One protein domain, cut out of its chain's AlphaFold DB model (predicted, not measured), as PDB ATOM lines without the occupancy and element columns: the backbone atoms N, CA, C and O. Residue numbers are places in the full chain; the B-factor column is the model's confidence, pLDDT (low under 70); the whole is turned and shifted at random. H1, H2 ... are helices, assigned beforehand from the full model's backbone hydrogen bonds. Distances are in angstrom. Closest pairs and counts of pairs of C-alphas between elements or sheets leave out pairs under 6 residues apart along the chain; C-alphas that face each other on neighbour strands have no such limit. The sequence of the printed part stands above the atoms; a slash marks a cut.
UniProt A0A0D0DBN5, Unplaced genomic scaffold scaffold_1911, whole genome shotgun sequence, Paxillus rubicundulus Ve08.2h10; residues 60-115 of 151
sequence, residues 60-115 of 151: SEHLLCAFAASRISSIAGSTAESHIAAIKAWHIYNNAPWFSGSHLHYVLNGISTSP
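This is residues 60 to 115 of the 151 residues of an uncharacterized protein of Paxillus rubicundulus Ve08.2h10 (UniProt A0A0D0DBN5). Three helices form a small up-and-down bundle in which H1 and H3 lie side by side, nearly aligned and running the same way, while the longer H2 runs against both at a slant. The three helix centres make a triangle, and H2 meets the other two with residues 77 to 84, so that the rest of H2 spreads away from the pair and the link of residues 94 to 101 bridges back to H3. The printed part has 56 residues with three named helices, in the order H1, H2, H3, and no named strand; its class is all helix. It is compact, with a radius of gyration of the C-alphas of 11.1 A, and its C-alphas span 37 by 18 by 13 A, only just a rod.

H1, residues 61 to 70, and H2, residues 77 to 93, form a helical hairpin. They run opposite ways at a shallow tilt of 34 degrees, only just short of steep. H2 touches H1 with residues 80 to 84 alone, and their closest C-alphas, those of Ala 68 and Ala 80, are 5.8 A apart. H2 and H3, residues 102 to 113, form a second helical hairpin, running opposite ways at a shallow tilt of 31 degrees. Here residues 77 to 81 of H2 touch residues 108 to 112 of H3, and the closest C-alphas, those of Gly 77 and Ser 112, are 4.7 A apart. H1 and H3 touch with 14 pairs of C-alphas within 8 A, run the same way and stand at a shallow tilt of 11 degrees. Their closest C-alphas, those of Cys 65 and Leu 104, are 5.3 A apart. In H1, H2 and H3 every backbone O i to N i+4 pair is within hydrogen-bond range.

H1 begins with C-alpha 61 at (204.070, 169.323, 192.761) and measures 14.2 A from first to last C-alpha. H2, the longest helix with 17 residues, begins with C-alpha 77 at (194.193, 161.922, 179.285) and measures 24.6 A. H3 measures 16.5 A and ends with C-alpha 113 at (191.360, 169.362, 176.841).

The two C-alphas farthest apart are those of Asn 95 and Pro 115, at 36.7 A. The printed part has no cut. The links from H1 to H2, with 6 residues, and from H2 to H3, with 8 residues, are both short. The mean pLDDT of the printed part is 75.5. It is under 70 at residues 71 to 79, of which 77 to 79 belong to H2, and at residues 114 to 115.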
ATOM      1  N   SER A  60     207.775 166.789 194.647       72.12
ATOM      2  CA  SER A  60     207.241 168.145 194.552       72.12
ATOM      3  C   SER A  60     206.103 168.190 193.533       72.12
ATOM      4  O   SER A  60     206.078 167.422 192.568       72.12
ATOM      5  N   GLU A  61     205.170 169.124 193.710       78.19
ATOM      6  CA  GLU A  61     204.070 169.323 192.761       78.19
ATOM      7  C   GLU A  61     204.587 169.544 191.324       78.19
ATOM      8  O   GLU A  61     204.004 169.047 190.366       78.19
ATOM      9  N   HIS A  62     205.742 170.201 191.172       74.81
ATOM     10  CA  HIS A  62     206.391 170.420 189.879       74.81
ATOM     11  C   HIS A  62     206.797 169.120 189.173       74.81
ATOM     12  O   HIS A  62     206.614 169.018 187.961       74.81
ATOM     13  N   LEU A  63     207.296 168.120 189.907       76.62
ATOM     14  CA  LEU A  63     207.641 166.813 189.335       76.62
ATOM     15  C   LEU A  63     206.387 166.046 188.901       76.62
ATOM     16  O   LEU A  63     206.388 165.420 187.843       76.62
ATOM     17  N   LEU A  64     205.295 166.144 189.668       79.69
ATOM     18  CA  LEU A  64     204.003 165.567 189.276       79.69
ATOM     19  C   LEU A  64     203.463 166.228 188.002       79.69
ATOM     20  O   LEU A  64     203.017 165.529 187.092       79.69
ATOM     21  N   CYS A  65     203.542 167.558 187.913       78.44
ATOM     22  CA  CYS A  65     203.151 168.313 186.725       78.44
ATOM     23  C   CYS A  65     203.993 167.934 185.503       78.44
ATOM     24  O   CYS A  65     203.433 167.686 184.438       78.44
ATOM     25  N   ALA A  66     205.319 167.863 185.646       78.56
ATOM     26  CA  ALA A  66     206.225 167.505 184.557       78.56
ATOM     27  C   ALA A  66     205.971 166.076 184.053       78.56
ATOM     28  O   ALA A  66     205.856 165.851 182.848       78.56
ATOM     29  N   PHE A  67     205.780 165.121 184.966       77.44
ATOM     30  CA  PHE A  67     205.418 163.758 184.597       77.44
ATOM     31  C   PHE A  67     204.061 163.686 183.894       77.44
ATOM     32  O   PHE A  67     203.961 163.057 182.839       77.44
ATOM     33  N   ALA A  68     203.032 164.353 184.423       79.31
ATOM     34  CA  ALA A  68     201.722 164.404 183.782       79.31
ATOM     35  C   ALA A  68     201.827 165.022 182.374       79.31
ATOM     36  O   ALA A  68     201.344 164.443 181.402       79.31
ATOM     37  N   ALA A  69     202.547 166.139 182.241       78.31
ATOM     38  CA  ALA A  69     202.765 166.819 180.970       78.31
ATOM     39  C   ALA A  69     203.552 165.967 179.956       78.31
ATOM     40  O   ALA A  69     203.220 165.974 178.774       78.31
ATOM     41  N   SER A  70     204.527 165.160 180.399       73.44
ATOM     42  CA  SER A  70     205.265 164.223 179.530       73.44
ATOM     43  C   SER A  70     204.348 163.212 178.829       73.44
ATOM     44  O   SER A  70     204.721 162.614 177.820       73.44
ATOM     45  N   ARG A  71     203.136 163.000 179.359       67.81
ATOM     46  CA  ARG A  71     202.142 162.076 178.812       67.81
ATOM     47  C   ARG A  71     201.138 162.744 177.863       67.81
ATOM     48  O   ARG A  71     200.397 162.005 177.218       67.81
ATOM     49  N   ILE A  72     201.174 164.076 177.692       62.81
ATOM     50  CA  ILE A  72     200.303 164.862 176.783       62.81
ATOM     51  C   ILE A  72     200.288 164.318 175.353       62.81
ATOM     52  O   ILE A  72     199.258 164.356 174.688       62.81
ATOM     53  N   SER A  73     201.421 163.821 174.865       54.88
ATOM     54  CA  SER A  73     201.574 163.369 173.478       54.88
ATOM     55  C   SER A  73     201.485 161.852 173.301       54.88
ATOM     56  O   SER A  73     201.456 161.385 172.165       54.88
ATOM     57  N   SER A  74     201.455 161.073 174.391       55.84
ATOM     58  CA  SER A  74     201.651 159.619 174.327       55.84
ATOM     59  C   SER A  74     200.422 158.796 174.707       55.84
ATOM     60  O   SER A  74     200.342 157.646 174.273       55.84
ATOM     61  N   ILE A  75     199.499 159.307 175.533       56.41
ATOM     62  CA  ILE A  75     198.367 158.510 176.034       56.41
ATOM     63  C   ILE A  75     197.112 159.379 176.210       56.41
ATOM     64  O   ILE A  75     197.214 160.555 176.544       56.41
ATOM     65  N   ALA A  76     195.920 158.802 176.009       60.28
ATOM     66  CA  ALA A  76     194.644 159.442 176.339       60.28
ATOM     67  C   ALA A  76     194.660 159.991 177.781       60.28
ATOM     68  O   ALA A  76     195.133 159.303 178.689       60.28
ATOM     69  N   GLY A  77     194.123 161.201 178.000       59.41
ATOM     70  CA  GLY A  77     194.193 161.922 179.285       59.41
ATOM     71  C   GLY A  77     193.755 161.113 180.515       59.41
ATOM     72  O   GLY A  77     194.352 161.243 181.583       59.41
ATOM     73  N   SER A  78     192.831 160.161 180.345       61.59
ATOM     74  CA  SER A  78     192.399 159.217 181.391       61.59
ATOM     75  C   SER A  78     193.532 158.355 181.973       61.59
ATOM     76  O   SER A  78     193.460 157.906 183.120       61.59
ATOM     77  N   THR A  79     194.608 158.130 181.218       69.44
ATOM     78  CA  THR A  79     195.768 157.360 181.692       69.44
ATOM     79  C   THR A  79     196.710 158.207 182.540       69.44
ATOM     80  O   THR A  79     197.262 157.701 183.514       69.44
ATOM     81  N   ALA A  80     196.852 159.503 182.239       73.50
ATOM     82  CA  ALA A  80     197.639 160.415 183.069       73.50
ATOM     83  C   ALA A  80     197.014 160.551 184.466       73.50
ATOM     84  O   ALA A  80     197.708 160.396 185.470       73.50
ATOM     85  N   GLU A  81     195.693 160.730 184.536       78.94
ATOM     86  CA  GLU A  81     194.951 160.742 185.804       78.94
ATOM     87  C   GLU A  81     195.105 159.423 186.573       78.94
ATOM     88  O   GLU A  81     195.375 159.434 187.775       78.94
ATOM     89  N   SER A  82     195.018 158.284 185.876       78.06
ATOM     90  CA  SER A  82     195.212 156.958 186.481       78.06
ATOM     91  C   SER A  82     196.623 156.774 187.049       78.06
ATOM     92  O   SER A  82     196.789 156.182 188.117       78.06
ATOM     93  N   HIS A  83     197.653 157.299 186.381       80.31
ATOM     94  CA  HIS A  83     199.023 157.251 186.891       80.31
ATOM     95  C   HIS A  83     199.216 158.159 188.111       80.31
ATOM     96  O   HIS A  83     199.811 157.733 189.098       80.31
ATOM     97  N   ILE A  84     198.673 159.379 188.091       84.06
ATOM     98  CA  ILE A  84     198.711 160.271 189.259       84.06
ATOM     99  C   ILE A  84     197.967 159.645 190.448       84.06
ATOM    100  O   ILE A  84     198.447 159.723 191.580       84.06
ATOM    101  N   ALA A  85     196.842 158.964 190.208       84.44
ATOM    102  CA  ALA A  85     196.115 158.231 191.241       84.44
ATOM    103  C   ALA A  85     196.950 157.091 191.852       84.44
ATOM    104  O   ALA A  85     196.942 156.923 193.071       84.44
ATOM    105  N   ALA A  86     197.714 156.360 191.037       82.94
ATOM    106  CA  ALA A  86     198.633 155.326 191.513       82.94
ATOM    107  C   ALA A  86     199.753 155.896 192.398       82.94
ATOM    108  O   ALA A  86     200.030 155.359 193.471       82.94
ATOM    109  N   ILE A  87     200.359 157.017 191.989       84.00
ATOM    110  CA  ILE A  87     201.397 157.694 192.782       84.00
ATOM    111  C   ILE A  87     200.800 158.169 194.111       84.00
ATOM    112  O   ILE A  87     201.361 157.916 195.175       84.00
ATOM    113  N   LYS A  88     199.607 158.773 194.084       84.94
ATOM    114  CA  LYS A  88     198.896 159.178 195.302       84.94
ATOM    115  C   LYS A  88     198.610 157.997 196.231       84.94
ATOM    116  O   LYS A  88     198.809 158.115 197.438       84.94
ATOM    117  N   ALA A  89     198.163 156.866 195.688       82.88
ATOM    118  CA  ALA A  89     197.906 155.653 196.461       82.88
ATOM    119  C   ALA A  89     199.177 155.140 197.150       82.88
ATOM    120  O   ALA A  89     199.131 154.797 198.329       82.88
ATOM    121  N   TRP A  90     200.319 155.172 196.459       83.44
ATOM    122  CA  TRP A  90     201.612 154.823 197.047       83.44
ATOM    123  C   TRP A  90     202.000 155.753 198.197       83.44
ATOM    124  O   TRP A  90     202.426 155.277 199.247       83.44
ATOM    125  N   HIS A  91     201.806 157.067 198.039       81.81
ATOM    126  CA  HIS A  91     202.073 158.023 199.113       81.81
ATOM    127  C   HIS A  91     201.202 157.748 200.346       81.81
ATOM    128  O   HIS A  91     201.715 157.718 201.460       81.81
ATOM    129  N   ILE A  92     199.908 157.478 200.150       83.25
ATOM    130  CA  ILE A  92     198.987 157.127 201.242       83.25
ATOM    131  C   ILE A  92     199.417 155.818 201.918       83.25
ATOM    132  O   ILE A  92     199.490 155.769 203.143       83.25
ATOM    133  N   TYR A  93     199.737 154.783 201.136       79.06
ATOM    134  CA  TYR A  93     200.147 153.473 201.651       79.06
ATOM    135  C   TYR A  93     201.429 153.549 202.490       79.06
ATOM    136  O   TYR A  93     201.517 152.931 203.543       79.06
ATOM    137  N   ASN A  94     202.407 154.347 202.057       77.44
ATOM    138  CA  ASN A  94     203.697 154.492 202.741       77.44
ATOM    139  C   ASN A  94     203.704 155.605 203.800       77.44
ATOM    140  O   ASN A  94     204.766 155.943 204.321       77.44
ATOM    141  N   ASN A  95     202.544 156.208 204.095       75.56
ATOM    142  CA  ASN A  95     202.427 157.381 204.964       75.56
ATOM    143  C   ASN A  95     203.409 158.512 204.576       75.56
ATOM    144  O   ASN A  95     203.957 159.221 205.424       75.56
ATOM    145  N   ALA A  96     203.664 158.652 203.275       77.88
ATOM    146  CA  ALA A  96     204.561 159.644 202.713       77.88
ATOM    147  C   ALA A  96     203.786 160.932 202.392       77.88
ATOM    148  O   ALA A  96     202.647 160.875 201.916       77.88
ATOM    149  N   PRO A  97     204.391 162.115 202.589       78.75
ATOM    150  CA  PRO A  97     203.712 163.380 202.340       78.75
ATOM    151  C   PRO A  97     203.342 163.515 200.860       78.75
ATOM    152  O   PRO A  97     204.172 163.304 199.976       78.75
ATOM    153  N   TRP A  98     202.080 163.852 200.598       81.88
ATOM    154  CA  TRP A  98     201.531 164.045 199.260       81.88
ATOM    155  C   TRP A  98     201.365 165.539 198.969       81.88
ATOM    156  O   TRP A  98     200.554 166.215 199.604       81.88
ATOM    157  N   PHE A  99     202.111 166.048 197.991       78.00
ATOM    158  CA  PHE A  99     202.085 167.456 197.594       78.00
ATOM    159  C   PHE A  99     201.242 167.645 196.327       78.00
ATOM    160  O   PHE A  99     201.773 167.716 195.222       78.00
ATOM    161  N   SER A 100     199.917 167.725 196.482       75.38
ATOM    162  CA  SER A 100     199.024 168.198 195.411       75.38
ATOM    163  C   SER A 100     198.587 169.634 195.654       75.38
ATOM    164  O   SER A 100     198.029 169.923 196.713       75.38
ATOM    165  N   GLY A 101     198.746 170.489 194.650       80.50
ATOM    166  CA  GLY A 101     198.175 171.829 194.611       80.50
ATOM    167  C   GLY A 101     197.292 172.040 193.378       80.50
ATOM    168  O   GLY A 101     196.931 171.104 192.653       80.50
ATOM    169  N   SER A 102     196.908 173.297 193.160       82.56
ATOM    170  CA  SER A 102     196.082 173.707 192.021       82.56
ATOM    171  C   SER A 102     196.808 173.554 190.684       82.56
ATOM    172  O   SER A 102     196.153 173.365 189.660       82.56
ATOM    173  N   HIS A 103     198.141 173.589 190.674       79.62
ATOM    174  CA  HIS A 103     198.928 173.526 189.450       79.62
ATOM    175  C   HIS A 103     198.791 172.153 188.789       79.62
ATOM    176  O   HIS A 103     198.507 172.079 187.593       79.62
ATOM    177  N   LEU A 104     198.873 171.074 189.575       82.88
ATOM    178  CA  LEU A 104     198.663 169.712 189.076       82.88
ATOM    179  C   LEU A 104     197.260 169.527 188.484       82.88
ATOM    180  O   LEU A 104     197.104 168.888 187.445       82.88
ATOM    181  N   HIS A 105     196.244 170.116 189.115       83.94
ATOM    182  CA  HIS A 105     194.870 170.053 188.621       83.94
ATOM    183  C   HIS A 105     194.713 170.747 187.260       83.94
ATOM    184  O   HIS A 105     194.130 170.175 186.340       83.94
ATOM    185  N   TYR A 106     195.274 171.950 187.099       83.25
ATOM    186  CA  TYR A 106     195.241 172.658 185.817       83.25
ATOM    187  C   TYR A 106     196.042 171.945 184.729       83.25
ATOM    188  O   TYR A 106     195.596 171.919 183.582       83.25
ATOM    189  N   VAL A 107     197.178 171.331 185.076       81.81
ATOM    190  CA  VAL A 107     197.944 170.509 184.133       81.81
ATOM    191  C   VAL A 107     197.094 169.336 183.659       81.81
ATOM    192  O   VAL A 107     196.906 169.206 182.456       81.81
ATOM    193  N   LEU A 108     196.504 168.546 184.562       81.38
ATOM    194  CA  LEU A 108     195.637 167.418 184.192       81.38
ATOM    195  C   LEU A 108     194.454 167.847 183.307       81.38
ATOM    196  O   LEU A 108     194.216 167.228 182.269       81.38
ATOM    197  N   ASN A 109     193.784 168.956 183.639       81.94
ATOM    198  CA  ASN A 109     192.724 169.512 182.787       81.94
ATOM    199  C   ASN A 109     193.246 169.916 181.400       81.94
ATOM    200  O   ASN A 109     192.570 169.685 180.395       81.94
ATOM    201  N   GLY A 110     194.445 170.500 181.333       79.25
ATOM    202  CA  GLY A 110     195.115 170.844 180.081       79.25
ATOM    203  C   GLY A 110     195.392 169.618 179.212       79.25
ATOM    204  O   GLY A 110     195.125 169.659 178.015       79.25
ATOM    205  N   ILE A 111     195.833 168.505 179.805       74.94
ATOM    206  CA  ILE A 111     196.053 167.233 179.091       74.94
ATOM    207  C   ILE A 111     194.745 166.718 178.488       74.94
ATOM    208  O   ILE A 111     194.712 166.322 177.327       74.94
ATOM    209  N   SER A 112     193.665 166.736 179.269       70.25
ATOM    210  CA  SER A 112     192.362 166.210 178.846       70.25
ATOM    211  C   SER A 112     191.661 167.087 177.800       70.25
ATOM    212  O   SER A 112     190.809 166.592 177.065       70.25
ATOM    213  N   THR A 113     192.013 168.374 177.723       70.00
ATOM    214  CA  THR A 113     191.360 169.362 176.841       70.00
ATOM    215  C   THR A 113     192.207 169.733 175.617       70.00
ATOM    216  O   THR A 113     191.677 170.266 174.642       70.00
ATOM    217  N   SER A 114     193.520 169.477 175.635       58.69
ATOM    218  CA  SER A 114     194.414 169.870 174.544       58.69
ATOM    219  C   SER A 114     194.326 168.903 173.356       58.69
ATOM    220  O   SER A 114     194.451 167.692 173.544       58.69
ATOM    221  N   PRO A 115     194.215 169.397 172.107       55.66
ATOM    222  CA  PRO A 115     194.594 168.602 170.943       55.66
ATOM    223  C   PRO A 115     196.088 168.227 171.043       55.66
ATOM    224  O   PRO A 115     196.860 168.986 171.645       55.66
TER     225      PRO A 115